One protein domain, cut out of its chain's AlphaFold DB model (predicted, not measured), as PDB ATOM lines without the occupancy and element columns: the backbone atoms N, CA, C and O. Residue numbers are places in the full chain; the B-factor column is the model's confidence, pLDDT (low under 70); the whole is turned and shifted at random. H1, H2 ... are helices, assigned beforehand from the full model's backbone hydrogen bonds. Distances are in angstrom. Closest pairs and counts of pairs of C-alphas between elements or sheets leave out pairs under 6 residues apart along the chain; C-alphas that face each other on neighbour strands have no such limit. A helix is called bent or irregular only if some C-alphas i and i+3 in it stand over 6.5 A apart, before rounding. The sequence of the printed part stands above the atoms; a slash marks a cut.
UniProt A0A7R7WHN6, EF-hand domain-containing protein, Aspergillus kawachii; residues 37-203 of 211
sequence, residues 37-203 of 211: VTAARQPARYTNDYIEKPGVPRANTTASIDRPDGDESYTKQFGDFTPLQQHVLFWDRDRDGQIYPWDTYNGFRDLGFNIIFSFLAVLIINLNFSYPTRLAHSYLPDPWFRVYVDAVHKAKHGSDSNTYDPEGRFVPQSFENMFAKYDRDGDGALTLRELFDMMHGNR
ATOM      1  N   VAL A  37     111.365 107.007 161.200       95.81
ATOM      2  CA  VAL A  37     110.351 107.834 160.530       95.81
ATOM      3  C   VAL A  37     108.920 107.435 160.911       95.81
ATOM      4  O   VAL A  37     108.055 108.304 160.958       95.81
ATOM      5  N   THR A  38     108.668 106.165 161.260       96.31
ATOM      6  CA  THR A  38     107.348 105.724 161.751       96.31
ATOM      7  C   THR A  38     106.990 106.353 163.096       96.31
ATOM      8  O   THR A  38     105.823 106.629 163.347       96.31
ATOM      9  N   ALA A  39     107.988 106.649 163.938       94.56
ATOM     10  CA  ALA A  39     107.784 107.376 165.186       94.56
ATOM     11  C   ALA A  39     107.555 108.877 164.949       94.56
ATOM     12  O   ALA A  39     106.709 109.469 165.617       94.56
ATOM     13  N   ALA A  40     108.277 109.465 163.989       93.69
ATOM     14  CA  ALA A  40     108.199 110.890 163.662       93.69
ATOM     15  C   ALA A  40     106.934 111.286 162.881       93.69
ATOM     16  O   ALA A  40     106.495 112.425 162.980       93.69
ATOM     17  N   ARG A  41     106.364 110.372 162.086       94.69
ATOM     18  CA  ARG A  41     105.210 110.625 161.206       94.69
ATOM     19  C   ARG A  41     104.060 109.678 161.539       94.69
ATOM     20  O   ARG A  41     103.718 108.790 160.753       94.69
ATOM     21  N   GLN A  42     103.478 109.868 162.718       93.88
ATOM     22  CA  GLN A  42     102.363 109.050 163.193       93.88
ATOM     23  C   GLN A  42     101.114 109.238 162.320       93.88
ATOM     24  O   GLN A  42     100.796 110.365 161.945       93.88
ATOM     25  N   PRO A  43     100.369 108.165 162.009       94.50
ATOM     26  CA  PRO A  43      99.047 108.303 161.411       94.50
ATOM     27  C   PRO A  43      98.043 108.892 162.415       94.50
ATOM     28  O   PRO A  43      98.199 108.742 163.629       94.50
ATOM     29  N   ALA A  44      96.975 109.505 161.902       94.06
ATOM     30  CA  ALA A  44      95.840 109.933 162.707       94.06
ATOM     31  C   ALA A  44      95.137 108.710 163.317       94.06
ATOM     32  O   ALA A  44      94.818 107.748 162.618       94.06
ATOM     33  N   ARG A  45      94.889 108.747 164.629       92.56
ATOM     34  CA  ARG A  45      94.262 107.643 165.389       92.56
ATOM     35  C   ARG A  45      92.835 107.941 165.844       92.56
ATOM     36  O   ARG A  45      92.185 107.076 166.411       92.56
ATOM     37  N   TYR A  46      92.374 109.160 165.600       90.75
ATOM     38  CA  TYR A  46      91.123 109.715 166.111       90.75
ATOM     39  C   TYR A  46      90.015 109.779 165.061       90.75
ATOM     40  O   TYR A  46      88.877 110.087 165.386       90.75
ATOM     41  N   THR A  47      90.315 109.509 163.788       92.75
ATOM     42  CA  THR A  47      89.376 109.783 162.693       92.75
ATOM     43  C   THR A  47      88.072 108.984 162.807       92.75
ATOM     44  O   THR A  47      87.015 109.500 162.457       92.75
ATOM     45  N   ASN A  48      88.126 107.757 163.342       92.75
ATOM     46  CA  ASN A  48      86.944 106.908 163.559       92.75
ATOM     47  C   ASN A  48      85.934 107.492 164.559       92.75
ATOM     48  O   ASN A  48      84.772 107.099 164.521       92.75
ATOM     49  N   ASP A  49      86.362 108.400 165.437       91.19
ATOM     50  CA  ASP A  49      85.486 108.985 166.458       91.19
ATOM     51  C   ASP A  49      84.556 110.051 165.872       91.19
ATOM     52  O   ASP A  49      83.512 110.351 166.445       91.19
ATOM     53  N   TYR A  50      84.935 110.609 164.720       92.12
ATOM     54  CA  TYR A  50      84.205 111.678 164.039       92.12
ATOM     55  C   TYR A  50      83.568 111.195 162.738       92.12
ATOM     56  O   TYR A  50      82.506 111.672 162.358       92.12
ATOM     57  N   ILE A  51      84.208 110.250 162.046       94.81
ATOM     58  CA  ILE A  51      83.816 109.813 160.706       94.81
ATOM     59  C   ILE A  51      83.643 108.297 160.698       94.81
ATOM     60  O   ILE A  51      84.584 107.546 160.952       94.81
ATOM     61  N   GLU A  52      82.459 107.819 160.308       94.88
ATOM     62  CA  GLU A  52      82.206 106.384 160.173       94.88
ATOM     63  C   GLU A  52      83.087 105.779 159.064       94.88
ATOM     64  O   GLU A  52      83.006 106.191 157.908       94.88
ATOM     65  N   LYS A  53      83.899 104.756 159.365       96.12
ATOM     66  CA  LYS A  53      84.727 104.035 158.369       96.12
ATOM     67  C   LYS A  53      85.557 105.000 157.488       96.12
ATOM     68  O   LYS A  53      85.375 105.052 156.265       96.12
ATOM     69  N   PRO A  54      86.490 105.766 158.068       96.38
ATOM     70  CA  PRO A  54      87.243 106.812 157.383       96.38
ATOM     71  C   PRO A  54      88.256 106.272 156.368       96.38
ATOM     72  O   PRO A  54      88.729 107.016 155.515       96.38
ATOM     73  N   GLY A  55      88.580 104.977 156.425       96.94
ATOM     74  CA  GLY A  55      89.377 104.301 155.400       96.94
ATOM     75  C   GLY A  55      88.607 103.983 154.112       96.94
ATOM     76  O   GLY A  55      89.228 103.626 153.117       96.94
ATOM     77  N   VAL A  56      87.272 104.098 154.104       97.88
ATOM     78  CA  VAL A  56      86.455 103.865 152.903       97.88
ATOM     79  C   VAL A  56      86.419 105.148 152.058       97.88
ATOM     80  O   VAL A  56      85.985 106.182 152.569       97.88
ATOM     81  N   PRO A  57      86.820 105.121 150.776       98.12
ATOM     82  CA  PRO A  57      86.779 106.312 149.934       98.12
ATOM     83  C   PRO A  57      85.354 106.856 149.739       98.12
ATOM     84  O   PRO A  57      84.404 106.104 149.515       98.12
ATOM     85  N   ARG A  58      85.205 108.179 149.804       97.44
ATOM     86  CA  ARG A  58      83.970 108.930 149.579       97.44
ATOM     87  C   ARG A  58      83.846 109.307 148.111       97.44
ATOM     88  O   ARG A  58      84.725 109.954 147.544       97.44
ATOM     89  N   ALA A  59      82.736 108.890 147.510       97.12
ATOM     90  CA  ALA A  59      82.522 109.016 146.075       97.12
ATOM     91  C   ALA A  59      82.328 110.459 145.603       97.12
ATOM     92  O   ALA A  59      82.700 110.736 144.475       97.12
ATOM     93  N   ASN A  60      81.764 111.348 146.431       96.12
ATOM     94  CA  ASN A  60      81.346 112.697 146.021       96.12
ATOM     95  C   ASN A  60      81.329 113.740 147.163       96.12
ATOM     96  O   ASN A  60      80.751 114.819 147.013       96.12
ATOM     97  N   THR A  61      81.936 113.427 148.310       95.50
ATOM     98  CA  THR A  61      82.018 114.327 149.470       95.50
ATOM     99  C   THR A  61      83.413 114.288 150.090       95.50
ATOM    100  O   THR A  61      84.096 113.261 150.041       95.50
ATOM    101  N   THR A  62      83.837 115.402 150.677       94.81
ATOM    102  CA  THR A  62      85.111 115.558 151.389       94.81
ATOM    103  C   THR A  62      84.851 115.633 152.892       94.81
ATOM    104  O   THR A  62      84.784 116.716 153.469       94.81
ATOM    105  N   ALA A  63      84.653 114.474 153.516       94.75
ATOM    106  CA  ALA A  63      84.407 114.356 154.953       94.75
ATOM    107  C   ALA A  63      85.706 114.530 155.761       94.75
ATOM    108  O   ALA A  63      86.602 113.696 155.643       94.75
ATOM    109  N   SER A  64      85.796 115.563 156.598       93.50
ATOM    110  CA  SER A  64      86.904 115.783 157.546       93.50
ATOM    111  C   SER A  64      86.404 115.751 158.989       93.50
ATOM    112  O   SER A  64      85.196 115.751 159.218       93.50
ATOM    113  N   ILE A  65      87.300 115.726 159.980       91.94
ATOM    114  CA  ILE A  65      86.870 115.747 161.394       91.94
ATOM    115  C   ILE A  65      86.095 117.021 161.761       91.94
ATOM    116  O   ILE A  65      85.175 116.961 162.571       91.94
ATOM    117  N   ASP A  66      86.419 118.151 161.127       89.50
ATOM    118  CA  ASP A  66      85.723 119.428 161.338       89.50
ATOM    119  C   ASP A  66      84.374 119.476 160.610       89.50
ATOM    120  O   ASP A  66      83.478 120.240 160.972       89.50
ATOM    121  N   ARG A  67      84.222 118.665 159.556       91.44
ATOM    122  CA  ARG A  67      82.996 118.574 158.765       91.44
ATOM    123  C   ARG A  67      82.723 117.122 158.353       91.44
ATOM    124  O   ARG A  67      82.953 116.768 157.192       91.44
ATOM    125  N   PRO A  68      82.220 116.277 159.277       92.06
ATOM    126  CA  PRO A  68      82.099 114.833 159.055       92.06
ATOM    127  C   PRO A  68      81.211 114.430 157.877       92.06
ATOM    128  O   PRO A  68      81.474 113.426 157.218       92.06
ATOM    129  N   ASP A  69      80.201 115.241 157.569       89.31
ATOM    130  CA  ASP A  69      79.293 115.022 156.436       89.31
ATOM    131  C   ASP A  69      79.773 115.712 155.141       89.31
ATOM    132  O   ASP A  69      79.180 115.558 154.069       89.31
ATOM    133  N   GLY A  70      80.885 116.454 155.212       90.69
ATOM    134  CA  GLY A  70      81.376 117.321 154.144       90.69
ATOM    135  C   GLY A  70      80.444 118.504 153.864       90.69
ATOM    136  O   GLY A  70      79.559 118.845 154.652       90.69
ATOM    137  N   ASP A  71      80.665 119.208 152.755       90.81
ATOM    138  CA  ASP A  71      79.802 120.324 152.357       90.81
ATOM    139  C   ASP A  71      78.549 119.821 151.629       90.81
ATOM    140  O   ASP A  71      78.564 119.598 150.422       90.81
ATOM    141  N   GLU A  72      77.444 119.686 152.368       89.94
ATOM    142  CA  GLU A  72      76.144 119.274 151.821       89.94
ATOM    143  C   GLU A  72      75.697 120.094 150.602       89.94
ATOM    144  O   GLU A  72      75.123 119.544 149.659       89.94
ATOM    145  N   SER A  73      75.944 121.410 150.603       90.88
ATOM    146  CA  SER A  73      75.518 122.287 149.511       90.88
ATOM    147  C   SER A  73      76.315 121.999 148.243       90.88
ATOM    148  O   SER A  73      75.746 121.899 147.150       90.88
ATOM    149  N   TYR A  74      77.614 121.771 148.410       88.88
ATOM    150  CA  TYR A  74      78.527 121.458 147.328       88.88
ATOM    151  C   TYR A  74      78.298 120.041 146.792       88.88
ATOM    152  O   TYR A  74      78.172 119.857 145.581       88.88
ATOM    153  N   THR A  75      78.112 119.052 147.673       90.69
ATOM    154  CA  THR A  75      77.735 117.683 147.292       90.69
ATOM    155  C   THR A  75      76.382 117.646 146.587       90.69
ATOM    156  O   THR A  75      76.215 116.896 145.633       90.69
ATOM    157  N   LYS A  76      75.411 118.481 146.968       92.00
ATOM    158  CA  LYS A  76      74.140 118.572 146.236       92.00
ATOM    159  C   LYS A  76      74.315 119.144 144.827       92.00
ATOM    160  O   LYS A  76      73.599 118.741 143.916       92.00
ATOM    161  N   GLN A  77      75.229 120.095 144.652       93.50
ATOM    162  CA  GLN A  77      75.460 120.751 143.366       93.50
ATOM    163  C   GLN A  77      76.331 119.919 142.412       93.50
ATOM    164  O   GLN A  77      76.091 119.942 141.206       93.50
ATOM    165  N   PHE A  78      77.330 119.209 142.938       94.50
ATOM    166  CA  PHE A  78      78.350 118.493 142.161       94.50
ATOM    167  C   PHE A  78      78.454 117.004 142.526       94.50
ATOM    168  O   PHE A  78      79.483 116.371 142.299       94.50
ATOM    169  N   GLY A  79      77.385 116.429 143.083       94.75
ATOM    170  CA  GLY A  79      77.352 115.059 143.603       94.75
ATOM    171  C   GLY A  79      77.560 113.957 142.566       94.75
ATOM    172  O   GLY A  79      77.853 112.827 142.955       94.75
ATOM    173  N   ASP A  80      77.443 114.291 141.281       96.44
ATOM    174  CA  ASP A  80      77.707 113.392 140.152       96.44
ATOM    175  C   ASP A  80      79.206 113.279 139.811       96.44
ATOM    176  O   ASP A  80      79.598 112.437 139.005       96.44
ATOM    177  N   PHE A  81      80.053 114.110 140.428       97.69
ATOM    178  CA  PHE A  81      81.499 114.146 140.215       97.69
ATOM    179  C   PHE A  81      82.256 113.599 141.424       97.69
ATOM    180  O   PHE A  81      81.846 113.796 142.573       97.69
ATOM    181  N   THR A  82      83.413 112.984 141.179       98.06
ATOM    182  CA  THR A  82      84.336 112.627 142.263       98.06
ATOM    183  C   THR A  82      84.938 113.874 142.906       98.06
ATOM    184  O   THR A  82      85.081 114.891 142.231       98.06
ATOM    185  N   PRO A  83      85.362 113.838 144.180       97.56
ATOM    186  CA  PRO A  83      86.013 114.976 144.821       97.56
ATOM    187  C   PRO A  83      87.212 115.532 144.041       97.56
ATOM    188  O   PRO A  83      87.398 116.745 143.989       97.56
ATOM    189  N   LEU A  84      87.994 114.678 143.369       97.62
ATOM    190  CA  LEU A  84      89.083 115.152 142.512       97.62
ATOM    191  C   LEU A  84      88.575 115.874 141.251       97.62
ATOM    192  O   LEU A  84      89.157 116.877 140.849       97.62
ATOM    193  N   GLN A  85      87.492 115.398 140.634       98.12
ATOM    194  CA  GLN A  85      86.846 116.116 139.530       98.12
ATOM    195  C   GLN A  85      86.292 117.454 140.012       98.12
ATOM    196  O   GLN A  85      86.582 118.488 139.419       98.12
ATOM    197  N   GLN A  86      85.568 117.447 141.134       96.88
ATOM    198  CA  GLN A  86      85.034 118.647 141.765       96.88
ATOM    199  C   GLN A  86      86.128 119.701 142.008       96.88
ATOM    200  O   GLN A  86      85.929 120.874 141.695       96.88
ATOM    201  N   HIS A  87      87.307 119.278 142.477       95.50
ATOM    202  CA  HIS A  87      88.463 120.156 142.673       95.50
ATOM    203  C   HIS A  87      88.876 120.896 141.390       95.50
ATOM    204  O   HIS A  87      89.158 122.094 141.438       95.50
ATOM    205  N   VAL A  88      88.893 120.213 140.240       97.25
ATOM    206  CA  VAL A  88      89.331 120.817 138.971       97.25
ATOM    207  C   VAL A  88      88.219 121.541 138.206       97.25
ATOM    208  O   VAL A  88      88.528 122.352 137.334       97.25
ATOM    209  N   LEU A  89      86.943 121.345 138.565       96.69
ATOM    210  CA  LEU A  89      85.801 122.022 137.925       96.69
ATOM    211  C   LEU A  89      85.859 123.552 138.011       96.69
ATOM    212  O   LEU A  89      85.247 124.231 137.195       96.69
ATOM    213  N   PHE A  90      86.594 124.121 138.971       96.25
ATOM    214  CA  PHE A  90      86.817 125.570 139.010       96.25
ATOM    215  C   PHE A  90      87.472 126.095 137.718       96.25
ATOM    216  O   PHE A  90      87.176 127.212 137.283       96.25
ATOM    217  N   TRP A  91      88.343 125.290 137.107       98.00
ATOM    218  CA  TRP A  91      89.034 125.631 135.867       98.00
ATOM    219  C   TRP A  91      88.240 125.238 134.610       98.00
ATOM    220  O   TRP A  91      88.418 125.884 133.589       98.00
ATOM    221  N   ASP A  92      87.315 124.278 134.676       97.62
ATOM    222  CA  ASP A  92      86.391 123.931 133.577       97.62
ATOM    223  C   ASP A  92      85.118 124.805 133.628       97.62
ATOM    224  O   ASP A  92      84.041 124.399 134.074       97.62
ATOM    225  N   ARG A  93      85.266 126.083 133.265       92.69
ATOM    226  CA  ARG A  93      84.248 127.122 133.522       92.69
ATOM    227  C   ARG A  93      83.039 127.031 132.599       92.69
ATOM    228  O   ARG A  93      81.936 127.408 133.007       92.69
ATOM    229  N   ASP A  94      83.250 126.608 131.362       95.50
ATOM    230  CA  ASP A  94      82.207 126.375 130.365       95.50
ATOM    231  C   ASP A  94      81.650 124.945 130.409       95.50
ATOM    232  O   ASP A  94      80.602 124.699 129.805       95.50
ATOM    233  N   ARG A  95      82.239 124.065 131.234       95.62
ATOM    234  CA  ARG A  95      81.760 122.708 131.536       95.62
ATOM    235  C   ARG A  95      81.737 121.806 130.312       95.62
ATOM    236  O   ARG A  95      80.809 121.011 130.138       95.62
ATOM    237  N   ASP A  96      82.744 121.941 129.463       97.44
ATOM    238  CA  ASP A  96      82.926 121.080 128.299       97.44
ATOM    239  C   ASP A  96      83.803 119.847 128.611       97.44
ATOM    240  O   ASP A  96      84.036 119.001 127.737       97.44
ATOM    241  N   GLY A  97      84.260 119.724 129.865       97.88
ATOM    242  CA  GLY A  97      85.102 118.639 130.355       97.88
ATOM    243  C   GLY A  97      86.581 118.794 130.003       97.88
ATOM    244  O   GLY A  97      87.350 117.847 130.212       97.88
ATOM    245  N   GLN A  98      86.996 119.939 129.456       98.12
ATOM    246  CA  GLN A  98      88.345 120.190 128.964       98.12
ATOM    247  C   GLN A  98      88.903 121.489 129.538       98.12
ATOM    248  O   GLN A  98      88.415 122.581 129.298       98.12
ATOM    249  N   ILE A  99      90.030 121.380 130.231       98.69
ATOM    250  CA  ILE A  99      90.731 122.540 130.774       98.69
ATOM    251  C   ILE A  99      91.873 122.889 129.826       98.69
ATOM    252  O   ILE A  99      92.881 122.169 129.747       98.69
ATOM    253  N   TYR A 100      91.737 123.994 129.100       98.44
ATOM    254  CA  TYR A 100      92.792 124.499 128.234       98.44
ATOM    255  C   TYR A 100      93.850 125.286 129.023       98.44
ATOM    256  O   TYR A 100      93.609 125.754 130.138       98.44
ATOM    257  N   PRO A 101      95.037 125.513 128.431       98.38
ATOM    258  CA  PRO A 101      96.069 126.360 129.028       98.38
ATOM    259  C   PRO A 101      95.581 127.750 129.468       98.38
ATOM    260  O   PRO A 101      96.009 128.262 130.504       98.38
ATOM    261  N   TRP A 102      94.678 128.380 128.710       97.75
ATOM    262  CA  TRP A 102      94.128 129.685 129.088       97.75
ATOM    263  C   TRP A 102      93.135 129.599 130.246       97.75
ATOM    264  O   TRP A 102      93.048 130.559 131.010       97.75
ATOM    265  N   ASP A 103      92.439 128.478 130.425       98.31
ATOM    266  CA  ASP A 103      91.548 128.274 131.568       98.31
ATOM    267  C   ASP A 103      92.356 128.170 132.854       98.31
ATOM    268  O   ASP A 103      92.075 128.890 133.813       98.31
ATOM    269  N   THR A 104      93.444 127.389 132.835       98.31
ATOM    270  CA  THR A 104      94.436 127.338 133.919       98.31
ATOM    271  C   THR A 104      94.954 128.735 134.248       98.31
ATOM    272  O   THR A 104      94.849 129.181 135.393       98.31
ATOM    273  N   TYR A 105      95.465 129.459 133.244       98.38
ATOM    274  CA  TYR A 105      95.986 130.813 133.430       98.38
ATOM    275  C   TYR A 105      94.940 131.739 134.060       98.38
ATOM    276  O   TYR A 105      95.205 132.355 135.092       98.38
ATOM    277  N   ASN A 106      93.748 131.822 133.468       98.25
ATOM    278  CA  ASN A 106      92.680 132.698 133.937       98.25
ATOM    279  C   ASN A 106      92.200 132.307 135.338       98.25
ATOM    280  O   ASN A 106      91.979 133.190 136.159       98.25
ATOM    281  N   GLY A 107      92.121 131.013 135.653       97.38
ATOM    282  CA  GLY A 107      91.777 130.534 136.989       97.38
ATOM    283  C   GLY A 107      92.772 131.005 138.053       97.38
ATOM    284  O   GLY A 107      92.360 131.552 139.073       97.38
ATOM    285  N   PHE A 108      94.083 130.906 137.804       98.00
ATOM    286  CA  PHE A 108      95.088 131.448 138.734       98.00
ATOM    287  C   PHE A 108      95.043 132.979 138.827       98.00
ATOM    288  O   PHE A 108      95.220 133.537 139.913       98.00
ATOM    289  N   ARG A 109      94.758 133.672 137.719       97.94
ATOM    290  CA  ARG A 109      94.561 135.130 137.727       97.94
ATOM    291  C   ARG A 109      93.349 135.540 138.565       97.94
ATOM    292  O   ARG A 109      93.456 136.512 139.312       97.94
ATOM    293  N   ASP A 110      92.253 134.792 138.488       97.06
ATOM    294  CA  ASP A 110      91.030 135.015 139.267       97.06
ATOM    295  C   ASP A 110      91.239 134.733 140.765       97.06
ATOM    296  O   ASP A 110      90.684 135.442 141.604       97.06
ATOM    297  N   LEU A 111      92.105 133.774 141.112       96.31
ATOM    298  CA  LEU A 111      92.552 133.520 142.491       96.31
ATOM    299  C   LEU A 111      93.506 134.603 143.039       96.31
ATOM    300  O   LEU A 111      93.896 134.553 144.202       96.31
ATOM    301  N   GLY A 112      93.894 135.588 142.221       97.19
ATOM    302  CA  GLY A 112      94.737 136.714 142.630       97.19
ATOM    303  C   GLY A 112      96.241 136.510 142.427       97.19
ATOM    304  O   GLY A 112      97.024 137.408 142.749       97.19
ATOM    305  N   PHE A 113      96.677 135.389 141.846       97.12
ATOM    306  CA  PHE A 113      98.094 135.166 141.548       97.12
ATOM    307  C   PHE A 113      98.582 136.084 140.429       97.12
ATOM    308  O   PHE A 113      97.856 136.389 139.485       97.12
ATOM    309  N   ASN A 114      99.841 136.519 140.500       97.69
ATOM    310  CA  ASN A 114     100.429 137.398 139.488       97.69
ATOM    311  C   ASN A 114     100.614 136.695 138.121       97.69
ATOM    312  O   ASN A 114     100.457 135.480 137.992       97.69
ATOM    313  N   ILE A 115     100.952 137.480 137.092       98.19
ATOM    314  CA  ILE A 115     101.114 137.000 135.708       98.19
ATOM    315  C   ILE A 115     102.183 135.904 135.607       98.19
ATOM    316  O   ILE A 115     101.954 134.896 134.947       98.19
ATOM    317  N   ILE A 116     103.328 136.086 136.274       98.12
ATOM    318  CA  ILE A 116     104.452 135.141 136.214       98.12
ATOM    319  C   ILE A 116     104.030 133.797 136.808       98.12
ATOM    320  O   ILE A 116     104.195 132.767 136.166       98.12
ATOM    321  N   PHE A 117     103.429 133.812 137.999       97.38
ATOM    322  CA  PHE A 117     102.944 132.600 138.651       97.38
ATOM    323  C   PHE A 117     101.872 131.903 137.809       97.38
ATOM    324  O   PHE A 117     101.947 130.698 137.599       97.38
ATOM    325  N   SER A 118     100.911 132.660 137.274       98.00
ATOM    326  CA  SER A 118      99.827 132.100 136.457       98.00
ATOM    327  C   SER A 118     100.363 131.444 135.185       98.00
ATOM    328  O   SER A 118      99.894 130.381 134.795       98.00
ATOM    329  N   PHE A 119     101.380 132.036 134.554       97.88
ATOM    330  CA  PHE A 119     102.056 131.435 133.406       97.88
ATOM    331  C   PHE A 119     102.841 130.172 133.790       97.88
ATOM    332  O   PHE A 119     102.736 129.157 133.106       97.88
ATOM    333  N   LEU A 120     103.588 130.197 134.899       97.19
ATOM    334  CA  LEU A 120     104.299 129.012 135.394       97.19
ATOM    335  C   LEU A 120     103.336 127.866 135.729       97.19
ATOM    336  O   LEU A 120     103.636 126.717 135.419       97.19
ATOM    337  N   ALA A 121     102.166 128.172 136.291       96.44
ATOM    338  CA  ALA A 121     101.145 127.176 136.587       96.44
ATOM    339  C   ALA A 121     100.646 126.460 135.322       96.44
ATOM    340  O   ALA A 121     100.476 125.246 135.349       96.44
ATOM    341  N   VAL A 122     100.497 127.166 134.194       97.44
ATOM    342  CA  VAL A 122     100.177 126.538 132.898       97.44
ATOM    343  C   VAL A 122     101.253 125.538 132.484       97.44
ATOM    344  O   VAL A 122     100.934 124.423 132.076       97.44
ATOM    345  N   LEU A 123     102.530 125.914 132.600       95.44
ATOM    346  CA  LEU A 123     103.637 125.024 132.244       95.44
ATOM    347  C   LEU A 123     103.680 123.788 133.147       95.44
ATOM    348  O   LEU A 123     103.957 122.694 132.673       95.44
ATOM    349  N   ILE A 124     103.389 123.950 134.437       93.88
ATOM    350  CA  ILE A 124     103.398 122.841 135.393       93.88
ATOM    351  C   ILE A 124     102.179 121.937 135.190       93.88
ATOM    352  O   ILE A 124     102.327 120.723 135.144       93.88
ATOM    353  N   ILE A 125     100.982 122.492 135.035       95.94
ATOM    354  CA  ILE A 125      99.744 121.709 135.027       95.94
ATOM    355  C   ILE A 125      99.474 121.142 133.636       95.94
ATOM    356  O   ILE A 125      99.431 119.928 133.459       95.94
ATOM    357  N   ASN A 126      99.333 121.990 132.616       97.62
ATOM    358  CA  ASN A 126      98.885 121.538 131.299       97.62
ATOM    359  C   ASN A 126      99.927 120.662 130.594       97.62
ATOM    360  O   ASN A 126      99.552 119.663 129.982       97.62
ATOM    361  N   LEU A 127     101.226 120.974 130.703       94.19
ATOM    362  CA  LEU A 127     102.254 120.148 130.053       94.19
ATOM    363  C   LEU A 127     102.356 118.752 130.673       94.19
ATOM    364  O   LEU A 127     102.576 117.786 129.945       94.19
ATOM    365  N   ASN A 128     102.181 118.636 131.992       94.06
ATOM    366  CA  ASN A 128     102.366 117.367 132.692       94.06
ATOM    367  C   ASN A 128     101.072 116.550 132.787       94.06
ATOM    368  O   ASN A 128     101.134 115.325 132.739       94.06
ATOM    369  N   PHE A 129      99.896 117.184 132.871       96.81
ATOM    370  CA  PHE A 129      98.621 116.476 133.061       96.81
ATOM    371  C   PHE A 129      97.868 116.211 131.754       96.81
ATOM    372  O   PHE A 129      97.005 115.329 131.719       96.81
ATOM    373  N   SER A 130      98.195 116.909 130.660       97.69
ATOM    374  CA  SER A 130      97.467 116.730 129.400       97.69
ATOM    375  C   SER A 130      97.571 115.305 128.862       97.69
ATOM    376  O   SER A 130      96.550 114.672 128.600       97.69
ATOM    377  N   TYR A 131      98.783 114.758 128.739       97.06
ATOM    378  CA  TYR A 131      98.943 113.409 128.199       97.06
ATOM    379  C   TYR A 131      98.359 112.317 129.117       97.06
ATOM    380  O   TYR A 131      97.568 111.521 128.613       97.06
ATOM    381  N   PRO A 132      98.635 112.292 130.440       96.19
ATOM    382  CA  PRO A 132      98.036 111.302 131.339       96.19
ATOM    383  C   PRO A 132      96.507 111.261 131.290       96.19
ATOM    384  O   PRO A 132      95.928 110.179 131.210       96.19
ATOM    385  N   THR A 133      95.846 112.422 131.286       97.88
ATOM    386  CA  THR A 133      94.376 112.480 131.218       97.88
ATOM    387  C   THR A 133      93.850 112.125 129.828       97.88
ATOM    388  O   THR A 133      92.844 111.430 129.699       97.88
ATOM    389  N   ARG A 134      94.570 112.496 128.764       97.50
ATOM    390  CA  ARG A 134      94.196 112.154 127.388       97.50
ATOM    391  C   ARG A 134      94.303 110.669 127.062       97.50
ATOM    392  O   ARG A 134      93.580 110.216 126.180       97.50
ATOM    393  N   LEU A 135      95.139 109.901 127.761       96.56
ATOM    394  CA  LEU A 135      95.293 108.458 127.523       96.56
ATOM    395  C   LEU A 135      93.984 107.661 127.653       96.56
ATOM    396  O   LEU A 135      93.887 106.575 127.085       96.56
ATOM    397  N   ALA A 136      92.972 108.189 128.351       94.81
ATOM    398  CA  ALA A 136      91.630 107.601 128.386       94.81
ATOM    399  C   ALA A 136      90.880 107.704 127.040       94.81
ATOM    400  O   ALA A 136      90.007 106.887 126.758       94.81
ATOM    401  N   HIS A 137      91.245 108.679 126.204       95.38
ATOM    402  CA  HIS A 137      90.576 109.035 124.949       95.38
ATOM    403  C   HIS A 137      91.419 108.701 123.711       95.38
ATOM    404  O   HIS A 137      90.885 108.371 122.652       95.38
ATOM    405  N   SER A 138      92.747 108.823 123.809       96.44
ATOM    406  CA  SER A 138      93.672 108.607 122.695       96.44
ATOM    407  C   SER A 138      95.105 108.354 123.161       96.44
ATOM    408  O   SER A 138      95.582 108.976 124.104       96.44
ATOM    409  N   TYR A 139      95.839 107.523 122.419       96.06
ATOM    410  CA  TYR A 139      97.288 107.349 122.587       96.06
ATOM    411  C   TYR A 139      98.119 108.495 121.990       96.06
ATOM    412  O   TYR A 139      99.318 108.577 122.241       96.06
ATOM    413  N   LEU A 140      97.518 109.369 121.172       97.00
ATOM    414  CA  LEU A 140      98.219 110.527 120.617       97.00
ATOM    415  C   LEU A 140      98.205 111.684 121.621       97.00
ATOM    416  O   LEU A 140      97.149 111.936 122.205       97.00
ATOM    417  N   PRO A 141      99.309 112.438 121.778       96.31
ATOM    418  CA  PRO A 141      99.330 113.623 122.632       96.31
ATOM    419  C   PRO A 141      98.351 114.690 122.134       96.31
ATOM    420  O   PRO A 141      97.969 114.699 120.961       96.31
ATOM    421  N   ASP A 142      97.938 115.593 123.027       97.19
ATOM    422  CA  ASP A 142      97.102 116.733 122.658       97.19
ATOM    423  C   ASP A 142      97.950 117.908 122.173       97.19
ATOM    424  O   ASP A 142      98.669 118.488 122.987       97.19
ATOM    425  N   PRO A 143      97.839 118.339 120.903       96.62
ATOM    426  CA  PRO A 143      98.515 119.551 120.447       96.62
ATOM    427  C   PRO A 143      98.084 120.813 121.210       96.62
ATOM    428  O   PRO A 143      98.821 121.796 121.226       96.62
ATOM    429  N   TRP A 144      96.904 120.794 121.839       97.31
ATOM    430  CA  TRP A 144      96.360 121.909 122.618       97.31
ATOM    431  C   TRP A 144      96.652 121.818 124.118       97.31
ATOM    432  O   TRP A 144      96.248 122.710 124.858       97.31
ATOM    433  N   PHE A 145      97.337 120.764 124.576       97.81
ATOM    434  CA  PHE A 145      97.682 120.554 125.988       97.81
ATOM    435  C   PHE A 145      96.480 120.654 126.949       97.81
ATOM    436  O   PHE A 145      96.586 121.190 128.057       97.81
ATOM    437  N   ARG A 146      95.313 120.156 126.525       98.12
ATOM    438  CA  ARG A 146      94.107 120.114 127.362       98.12
ATOM    439  C   ARG A 146      94.233 119.065 128.455       98.12
ATOM    440  O   ARG A 146      94.777 117.988 128.204       98.12
ATOM    441  N   VAL A 147      93.686 119.365 129.627       98.50
ATOM    442  CA  VAL A 147      93.483 118.403 130.716       98.50
ATOM    443  C   VAL A 147      92.024 117.960 130.698       98.50
ATOM    444  O   VAL A 147      91.129 118.798 130.653       98.50
ATOM    445  N   TYR A 148      91.784 116.651 130.715       98.50
ATOM    446  CA  TYR A 148      90.440 116.078 130.616       98.50
ATOM    447  C   TYR A 148      89.885 115.772 132.010       98.50
ATOM    448  O   TYR A 148      90.502 115.021 132.772       98.50
ATOM    449  N   VAL A 149      88.737 116.366 132.348       98.44
ATOM    450  CA  VAL A 149      88.143 116.302 133.696       98.44
ATOM    451  C   VAL A 149      87.721 114.879 134.054       98.44
ATOM    452  O   VAL A 149      88.013 114.401 135.148       98.44
ATOM    453  N   ASP A 150      87.084 114.158 133.135       98.06
ATOM    454  CA  ASP A 150      86.612 112.787 133.359       98.06
ATOM    455  C   ASP A 150      87.755 111.826 133.745       98.06
ATOM    456  O   ASP A 150      87.622 110.992 134.645       98.06
ATOM    457  N   ALA A 151      88.918 112.020 133.125       97.88
ATOM    458  CA  ALA A 151      90.119 111.222 133.307       97.88
ATOM    459  C   ALA A 151      91.156 111.851 134.255       97.88
ATOM    460  O   ALA A 151      92.275 111.344 134.341       97.88
ATOM    461  N   VAL A 152      90.823 112.914 135.000       98.12
ATOM    462  CA  VAL A 152      91.791 113.643 135.848       98.12
ATOM    463  C   VAL A 152      92.471 112.763 136.902       98.12
ATOM    464  O   VAL A 152      93.631 112.972 137.247       98.12
ATOM    465  N   HIS A 153      91.800 111.701 137.353       97.12
ATOM    466  CA  HIS A 153      92.362 110.699 138.261       97.12
ATOM    467  C   HIS A 153      93.612 109.993 137.697       97.12
ATOM    468  O   HIS A 153      94.440 109.509 138.465       97.12
ATOM    469  N   LYS A 154      93.809 109.988 136.368       96.31
ATOM    470  CA  LYS A 154      95.022 109.478 135.705       96.31
ATOM    471  C   LYS A 154      96.240 110.390 135.852       96.31
ATOM    472  O   LYS A 154      97.349 109.928 135.609       96.31
ATOM    473  N   ALA A 155      96.054 111.657 136.227       94.75
ATOM    474  CA  ALA A 155      97.149 112.600 136.465       94.75
ATOM    475  C   ALA A 155      97.752 112.492 137.876       94.75
ATOM    476  O   ALA A 155      98.722 113.180 138.181       94.75
ATOM    477  N   LYS A 156      97.193 111.631 138.735       93.81
ATOM    478  CA  LYS A 156      97.755 111.338 140.054       93.81
ATOM    479  C   LYS A 156      99.125 110.675 139.937       93.81
ATOM    480  O   LYS A 156      99.360 109.883 139.024       93.81
ATOM    481  N   HIS A 157      99.992 110.932 140.911       90.88
ATOM    482  CA  HIS A 157     101.337 110.364 140.951       90.88
ATOM    483  C   HIS A 157     101.704 109.844 142.350       90.88
ATOM    484  O   HIS A 157     100.989 110.052 143.330       90.88
ATOM    485  N   GLY A 158     102.787 109.067 142.434       89.06
ATOM    486  CA  GLY A 158     103.102 108.248 143.614       89.06
ATOM    487  C   GLY A 158     103.457 109.042 144.875       89.06
ATOM    488  O   GLY A 158     103.268 108.540 145.980       89.06
ATOM    489  N   SER A 159     103.943 110.272 144.712       92.69
ATOM    490  CA  SER A 159     104.362 111.164 145.803       92.69
ATOM    491  C   SER A 159     103.231 112.046 146.348       92.69
ATOM    492  O   SER A 159     103.478 112.899 147.202       92.69
ATOM    493  N   ASP A 160     101.997 111.863 145.873       92.56
ATOM    494  CA  ASP A 160     100.817 112.543 146.411       92.56
ATOM    495  C   ASP A 160     100.569 112.183 147.891       92.56
ATOM    496  O   ASP A 160     101.038 111.175 148.424       92.56
ATOM    497  N   SER A 161      99.719 112.958 148.567       93.81
ATOM    498  CA  SER A 161      99.271 112.666 149.939       93.81
ATOM    499  C   SER A 161      98.404 111.406 150.079       93.81
ATOM    500  O   SER A 161      98.109 110.989 151.199       93.81
ATOM    501  N   ASN A 162      97.948 110.819 148.965       94.81
ATOM    502  CA  ASN A 162      96.918 109.770 148.913       94.81
ATOM    503  C   ASN A 162      95.552 110.188 149.498       94.81
ATOM    504  O   ASN A 162      94.729 109.333 149.826       94.81
ATOM    505  N   THR A 163      95.287 111.498 149.610       96.88
ATOM    506  CA  THR A 163      93.962 112.039 149.972       96.88
ATOM    507  C   THR A 163      92.899 111.680 148.939       96.88
ATOM    508  O   THR A 163      91.746 111.472 149.296       96.88
ATOM    509  N   TYR A 164      93.290 111.572 147.672       97.62
ATOM    510  CA  TYR A 164      92.471 110.956 146.638       97.62
ATOM    511  C   TYR A 164      93.013 109.568 146.329       97.62
ATOM    512  O   TYR A 164      94.229 109.409 146.184       97.62
ATOM    513  N   ASP A 165      92.124 108.594 146.194       97.44
ATOM    514  CA  ASP A 165      92.468 107.255 145.726       97.44
ATOM    515  C   ASP A 165      92.681 107.224 144.192       97.44
ATOM    516  O   ASP A 165      92.531 108.259 143.529       97.44
ATOM    517  N   PRO A 166      93.070 106.077 143.599       96.88
ATOM    518  CA  PRO A 166      93.320 105.977 142.158       96.88
ATOM    519  C   PRO A 166      92.117 106.295 141.258       96.88
ATOM    520  O   PRO A 166      92.312 106.607 140.084       96.88
ATOM    521  N   GLU A 167      90.889 106.249 141.784       97.31
ATOM    522  CA  GLU A 167      89.663 106.621 141.070       97.31
ATOM    523  C   GLU A 167      89.260 108.093 141.303       97.31
ATOM    524  O   GLU A 167      88.263 108.561 140.755       97.31
ATOM    525  N   GLY A 168      90.027 108.848 142.097       97.69
ATOM    526  CA  GLY A 168      89.751 110.252 142.420       97.69
ATOM    527  C   GLY A 168      88.753 110.453 143.565       97.69
ATOM    528  O   GLY A 168      88.299 111.578 143.793       97.69
ATOM    529  N   ARG A 169      88.404 109.388 144.295       98.31
ATOM    530  CA  ARG A 169      87.535 109.440 145.481       98.31
ATOM    531  C   ARG A 169      88.334 109.931 146.679       98.31
ATOM    532  O   ARG A 169      89.519 109.635 146.805       98.31
ATOM    533  N   PHE A 170      87.694 110.664 147.578       98.12
ATOM    534  CA  PHE A 170      88.363 111.237 148.745       98.12
ATOM    535  C   PHE A 170      88.496 110.205 149.871       98.12
ATOM    536  O   PHE A 170      87.525 109.535 150.197       98.12
ATOM    537  N   VAL A 171      89.664 110.076 150.496       98.38
ATOM    538  CA  VAL A 171      89.922 109.141 151.602       98.38
ATOM    539  C   VAL A 171      90.101 109.933 152.902       98.38
ATOM    540  O   VAL A 171      91.198 110.455 153.134       98.38
ATOM    541  N   PRO A 172      89.072 110.008 153.775       97.94
ATOM    542  CA  PRO A 172      89.133 110.788 155.013       97.94
ATOM    543  C   PRO A 172      90.341 110.454 155.887       97.94
ATOM    544  O   PRO A 172      91.065 111.341 156.320       97.94
ATOM    545  N   GLN A 173      90.644 109.166 156.066       97.81
ATOM    546  CA  GLN A 173      91.796 108.748 156.866       97.81
ATOM    547  C   GLN A 173      93.127 109.273 156.304       97.81
ATOM    548  O   GLN A 173      94.010 109.653 157.071       97.81
ATOM    549  N   SER A 174      93.300 109.297 154.980       97.69
ATOM    550  CA  SER A 174      94.515 109.829 154.352       97.69
ATOM    551  C   SER A 174      94.623 111.343 154.508       97.69
ATOM    552  O   SER A 174      95.729 111.851 154.680       97.69
ATOM    553  N   PHE A 175      93.492 112.053 154.474       97.19
ATOM    554  CA  PHE A 175      93.440 113.487 154.747       97.19
ATOM    555  C   PHE A 175      93.873 113.796 156.183       97.19
ATOM    556  O   PHE A 175      94.822 114.548 156.372       97.19
ATOM    557  N   GLU A 176      93.294 113.133 157.186       96.00
ATOM    558  CA  GLU A 176      93.679 113.356 158.589       96.00
ATOM    559  C   GLU A 176      95.124 112.922 158.882       96.00
ATOM    560  O   GLU A 176      95.842 113.550 159.660       96.00
ATOM    561  N   ASN A 177      95.609 111.874 158.204       95.94
ATOM    562  CA  ASN A 177      97.014 111.474 158.275       95.94
ATOM    563  C   ASN A 177      97.973 112.576 157.799       95.94
ATOM    564  O   ASN A 177      99.134 112.553 158.197       95.94
ATOM    565  N   MET A 178      97.536 113.488 156.930       95.94
ATOM    566  CA  MET A 178      98.356 114.607 156.470       95.94
ATOM    567  C   MET A 178      98.685 115.537 157.639       95.94
ATOM    568  O   MET A 178      99.858 115.747 157.950       95.94
ATOM    569  N   PHE A 179      97.654 116.010 158.335       94.81
ATOM    570  CA  PHE A 179      97.796 116.910 159.474       94.81
ATOM    571  C   PHE A 179      98.494 116.209 160.635       94.81
ATOM    572  O   PHE A 179      99.508 116.697 161.114       94.81
ATOM    573  N   ALA A 180      98.083 114.987 160.992       93.69
ATOM    574  CA  ALA A 180      98.711 114.245 162.090       93.69
ATOM    575  C   ALA A 180     100.234 114.038 161.933       93.69
ATOM    576  O   ALA A 180     100.940 113.885 162.930       93.69
ATOM    577  N   LYS A 181     100.749 114.017 160.696       95.12
ATOM    578  CA  LYS A 181     102.180 113.830 160.409       95.12
ATOM    579  C   LYS A 181     102.969 115.132 160.310       95.12
ATOM    580  O   LYS A 181     104.181 115.095 160.534       95.12
ATOM    581  N   TYR A 182     102.334 116.225 159.889       95.50
ATOM    582  CA  TYR A 182     103.046 117.419 159.431       95.50
ATOM    583  C   TYR A 182     102.591 118.726 160.076       95.50
ATOM    584  O   TYR A 182     103.403 119.643 160.099       95.50
ATOM    585  N   ASP A 183     101.385 118.801 160.638       93.75
ATOM    586  CA  ASP A 183     100.957 119.925 161.477       93.75
ATOM    587  C   ASP A 183     101.640 119.792 162.849       93.75
ATOM    588  O   ASP A 183     101.272 118.953 163.679       93.75
ATOM    589  N   ARG A 184     102.721 120.550 163.059       88.75
ATOM    590  CA  ARG A 184     103.565 120.419 164.254       88.75
ATOM    591  C   ARG A 184     103.073 121.253 165.418       88.75
ATOM    592  O   ARG A 184     103.386 120.911 166.561       88.75
ATOM    593  N   ASP A 185     102.387 122.358 165.155       88.25
ATOM    594  CA  ASP A 185     101.848 123.218 166.206       88.25
ATOM    595  C   ASP A 185     100.400 122.859 166.582       88.25
ATOM    596  O   ASP A 185      99.918 123.267 167.652       88.25
ATOM    597  N   GLY A 186      99.761 121.993 165.791       86.12
ATOM    598  CA  GLY A 186      98.431 121.438 166.000       86.12
ATOM    599  C   GLY A 186      97.335 122.466 165.760       86.12
ATOM    600  O   GLY A 186      96.301 122.410 166.433       86.12
ATOM    601  N   ASP A 187      97.584 123.497 164.957       87.06
ATOM    602  CA  ASP A 187      96.609 124.552 164.681       87.06
ATOM    603  C   ASP A 187      95.574 124.177 163.610       87.06
ATOM    604  O   ASP A 187      94.663 124.970 163.366       87.06
ATOM    605  N   GLY A 188      95.667 122.966 163.049       87.62
ATOM    606  CA  GLY A 188      94.786 122.432 162.014       87.62
ATOM    607  C   GLY A 188      95.080 122.985 160.619       87.62
ATOM    608  O   GLY A 188      94.264 122.828 159.709       87.62
ATOM    609  N   ALA A 189      96.230 123.626 160.430       90.50
ATOM    610  CA  ALA A 189      96.734 124.082 159.148       90.50
ATOM    611  C   ALA A 189      98.171 123.588 158.921       90.50
ATOM    612  O   ALA A 189      98.843 123.076 159.807       90.50
ATOM    613  N   LEU A 190      98.643 123.711 157.679       92.12
ATOM    614  CA  LEU A 190     100.051 123.502 157.358       92.12
ATOM    615  C   LEU A 190     100.664 124.842 156.988       92.12
ATOM    616  O   LEU A 190     100.267 125.479 156.005       92.12
ATOM    617  N   THR A 191     101.683 125.250 157.733       94.94
ATOM    618  CA  THR A 191     102.547 126.347 157.301       94.94
ATOM    619  C   THR A 191     103.258 125.969 155.997       94.94
ATOM    620  O   THR A 191     103.434 124.795 155.673       94.94
ATOM    621  N   LEU A 192     103.761 126.960 155.250       94.19
ATOM    622  CA  LEU A 192     104.548 126.684 154.037       94.19
ATOM    623  C   LEU A 192     105.723 125.736 154.314       94.19
ATOM    624  O   LEU A 192     106.037 124.880 153.492       94.19
ATOM    625  N   ARG A 193     106.363 125.869 155.480       95.75
ATOM    626  CA  ARG A 193     107.475 125.005 155.879       95.75
ATOM    627  C   ARG A 193     107.023 123.562 156.088       95.75
ATOM    628  O   ARG A 193     107.694 122.655 155.613       95.75
ATOM    629  N   GLU A 194     105.909 123.348 156.777       95.75
ATOM    630  CA  GLU A 194     105.357 122.008 157.002       95.75
ATOM    631  C   GLU A 194     104.850 121.379 155.710       95.75
ATOM    632  O   GLU A 194     105.072 120.193 155.480       95.75
ATOM    633  N   LEU A 195     104.269 122.188 154.820       94.44
ATOM    634  CA  LEU A 195     103.898 121.763 153.477       94.44
ATOM    635  C   LEU A 195     105.125 121.298 152.678       94.44
ATOM    636  O   LEU A 195     105.091 120.227 152.072       94.44
ATOM    637  N   PHE A 196     106.236 122.040 152.711       94.56
ATOM    638  CA  PHE A 196     107.480 121.591 152.078       94.56
ATOM    639  C   PHE A 196     108.043 120.328 152.738       94.56
ATOM    640  O   PHE A 196     108.493 119.430 152.027       94.56
ATOM    641  N   ASP A 197     108.008 120.220 154.066       95.06
ATOM    642  CA  ASP A 197     108.442 119.011 154.775       95.06
ATOM    643  C   ASP A 197     107.576 117.792 154.396       95.06
ATOM    644  O   ASP A 197     108.094 116.677 154.265       95.06
ATOM    645  N   MET A 198     106.278 118.004 154.164       95.31
ATOM    646  CA  MET A 198     105.354 117.000 153.642       95.31
ATOM    647  C   MET A 198     105.734 116.557 152.235       95.31
ATOM    648  O   MET A 198     105.909 115.359 152.016       95.31
ATOM    649  N   MET A 199     105.918 117.506 151.313       93.12
ATOM    650  CA  MET A 199     106.338 117.237 149.935       93.12
ATOM    651  C   MET A 199     107.618 116.390 149.899       93.12
ATOM    652  O   MET A 199     107.621 115.277 149.375       93.12
ATOM    653  N   HIS A 200     108.673 116.833 150.595       93.00
ATOM    654  CA  HIS A 200     109.927 116.082 150.712       93.00
ATOM    655  C   HIS A 200     109.723 114.699 151.335       93.00
ATOM    656  O   HIS A 200     110.378 113.732 150.947       93.00
ATOM    657  N   GLY A 201     108.841 114.608 152.330       93.38
ATOM    658  CA  GLY A 201     108.567 113.374 153.038       93.38
ATOM    659  C   GLY A 201     107.813 112.327 152.223       93.38
ATOM    660  O   GLY A 201     107.970 111.147 152.541       93.38
ATOM    661  N   ASN A 202     107.049 112.741 151.212       94.38
ATOM    662  CA  ASN A 202     106.242 111.856 150.369       94.38
ATOM    663  C   ASN A 202     106.939 111.439 149.064       94.38
ATOM    664  O   ASN A 202     106.441 110.543 148.385       94.38
ATOM    665  N   ARG A 203     108.081 112.050 148.711       92.81
ATOM    666  CA  ARG A 203     108.807 111.740 147.470       92.81
ATOM    667  C   ARG A 203     109.045 110.241 147.286       92.81
ATOM    668  O   ARG A 203     109.615 109.571 148.149       92.81
TER     669      ARG A 203
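AT A GLANCE: This is residues 37 to 203 of the 211 residues of the protein "EF-hand domain-containing protein" of Aspergillus kawachii (UniProt A0A7R7WHN6). Two helical groups stand at the two ends of the longest axis: the hairpin of H5 and H6 at one end, and H8 with H9 at the other, where the short H1 and H2 also lie. The short helices H4 and H7 lie between them, nearer to the hairpin, with long loops filling much of the rest, and H3 is at the rim. The printed part has 167 residues with nine named helices, H1 to H9 in order, and no named strand. The class is all helix, though under half of the residues, 77, are in named elements. The whole is compact, with a radius of gyration of the C-alphas of 17.0 A and spans of 47 by 34 by 32 A.

IN THESE COORDINATES: H1, residues 37 to 40, begins at C-alpha 37, (110.351, 107.834, 160.530). H2 is residues 47 to 50, H3 residues 72 to 78 and H4 residues 83 to 88. H5, residues 101 to 110, is 14.3 A long. H6, residues 115 to 134, is the longest at 27.1 A and begins at C-alpha 115, (101.114, 137.000, 135.708). It has a kink of 33 degrees near residue 128 and is irregular, but only just: C-alphas 128 and 131 are 6.9 A apart. H7 is residues 152 to 155. H8, residues 172 to 182, is 16.0 A long, and H9, residues 192 to 202, is 15.4 A long and ends at C-alpha 202, (106.242, 111.856, 150.369).

HOW THE PARTS SIT: H1 is close to H8 but not clearly touching, with the closest C-alphas, Ala 40 and Lys 181, 7.4 A apart. H2 only just touches H8, with 3 pairs of C-alphas within 8 A, the closest being Thr 47 and Gln 173 at 6.4 A. H3 is close to H4 but not clearly touching; their closest C-alphas, Phe 78 and Gln 86, are 6.7 A apart. H4 touches H7, closest at the C-alphas of Gln 85 and Val 152, 6.6 A. H5 and H6 form a helical hairpin, opposite ways at a steep tilt of 43 degrees, closest at the C-alphas of Tyr 105 and Ser 118, 5.1 A. H6 touches H7 with residues 129 to 133 alone; the closest C-alphas are those of Pro 132 and Ala 155, 5.4 A. H8 and H9 touch, opposite ways at a steep tilt of 67 degrees, closest at the C-alphas of Tyr 182 and Glu 194, 5.7 A. H6 is apart from H8 and from H9. Every O i to N i+4 pair is within hydrogen-bond range in H3, H4, H5 and H9, against 12 of 16 in H6 and 6 of 7 in H8; H1, H2 and H7 are too short for such a pair.

THE WHOLE: The two C-alphas farthest apart, those of Asp 49 and Pro 143, are 49.0 A from each other. The links H2 to H3, H4 to H5, H6 to H7 and H7 to H8 are long. Residues 98 to 99 pair antiparallel with residues 147 to 148. The printed part has no cut, its mean pLDDT is 95.4, and no printed residue is under 70.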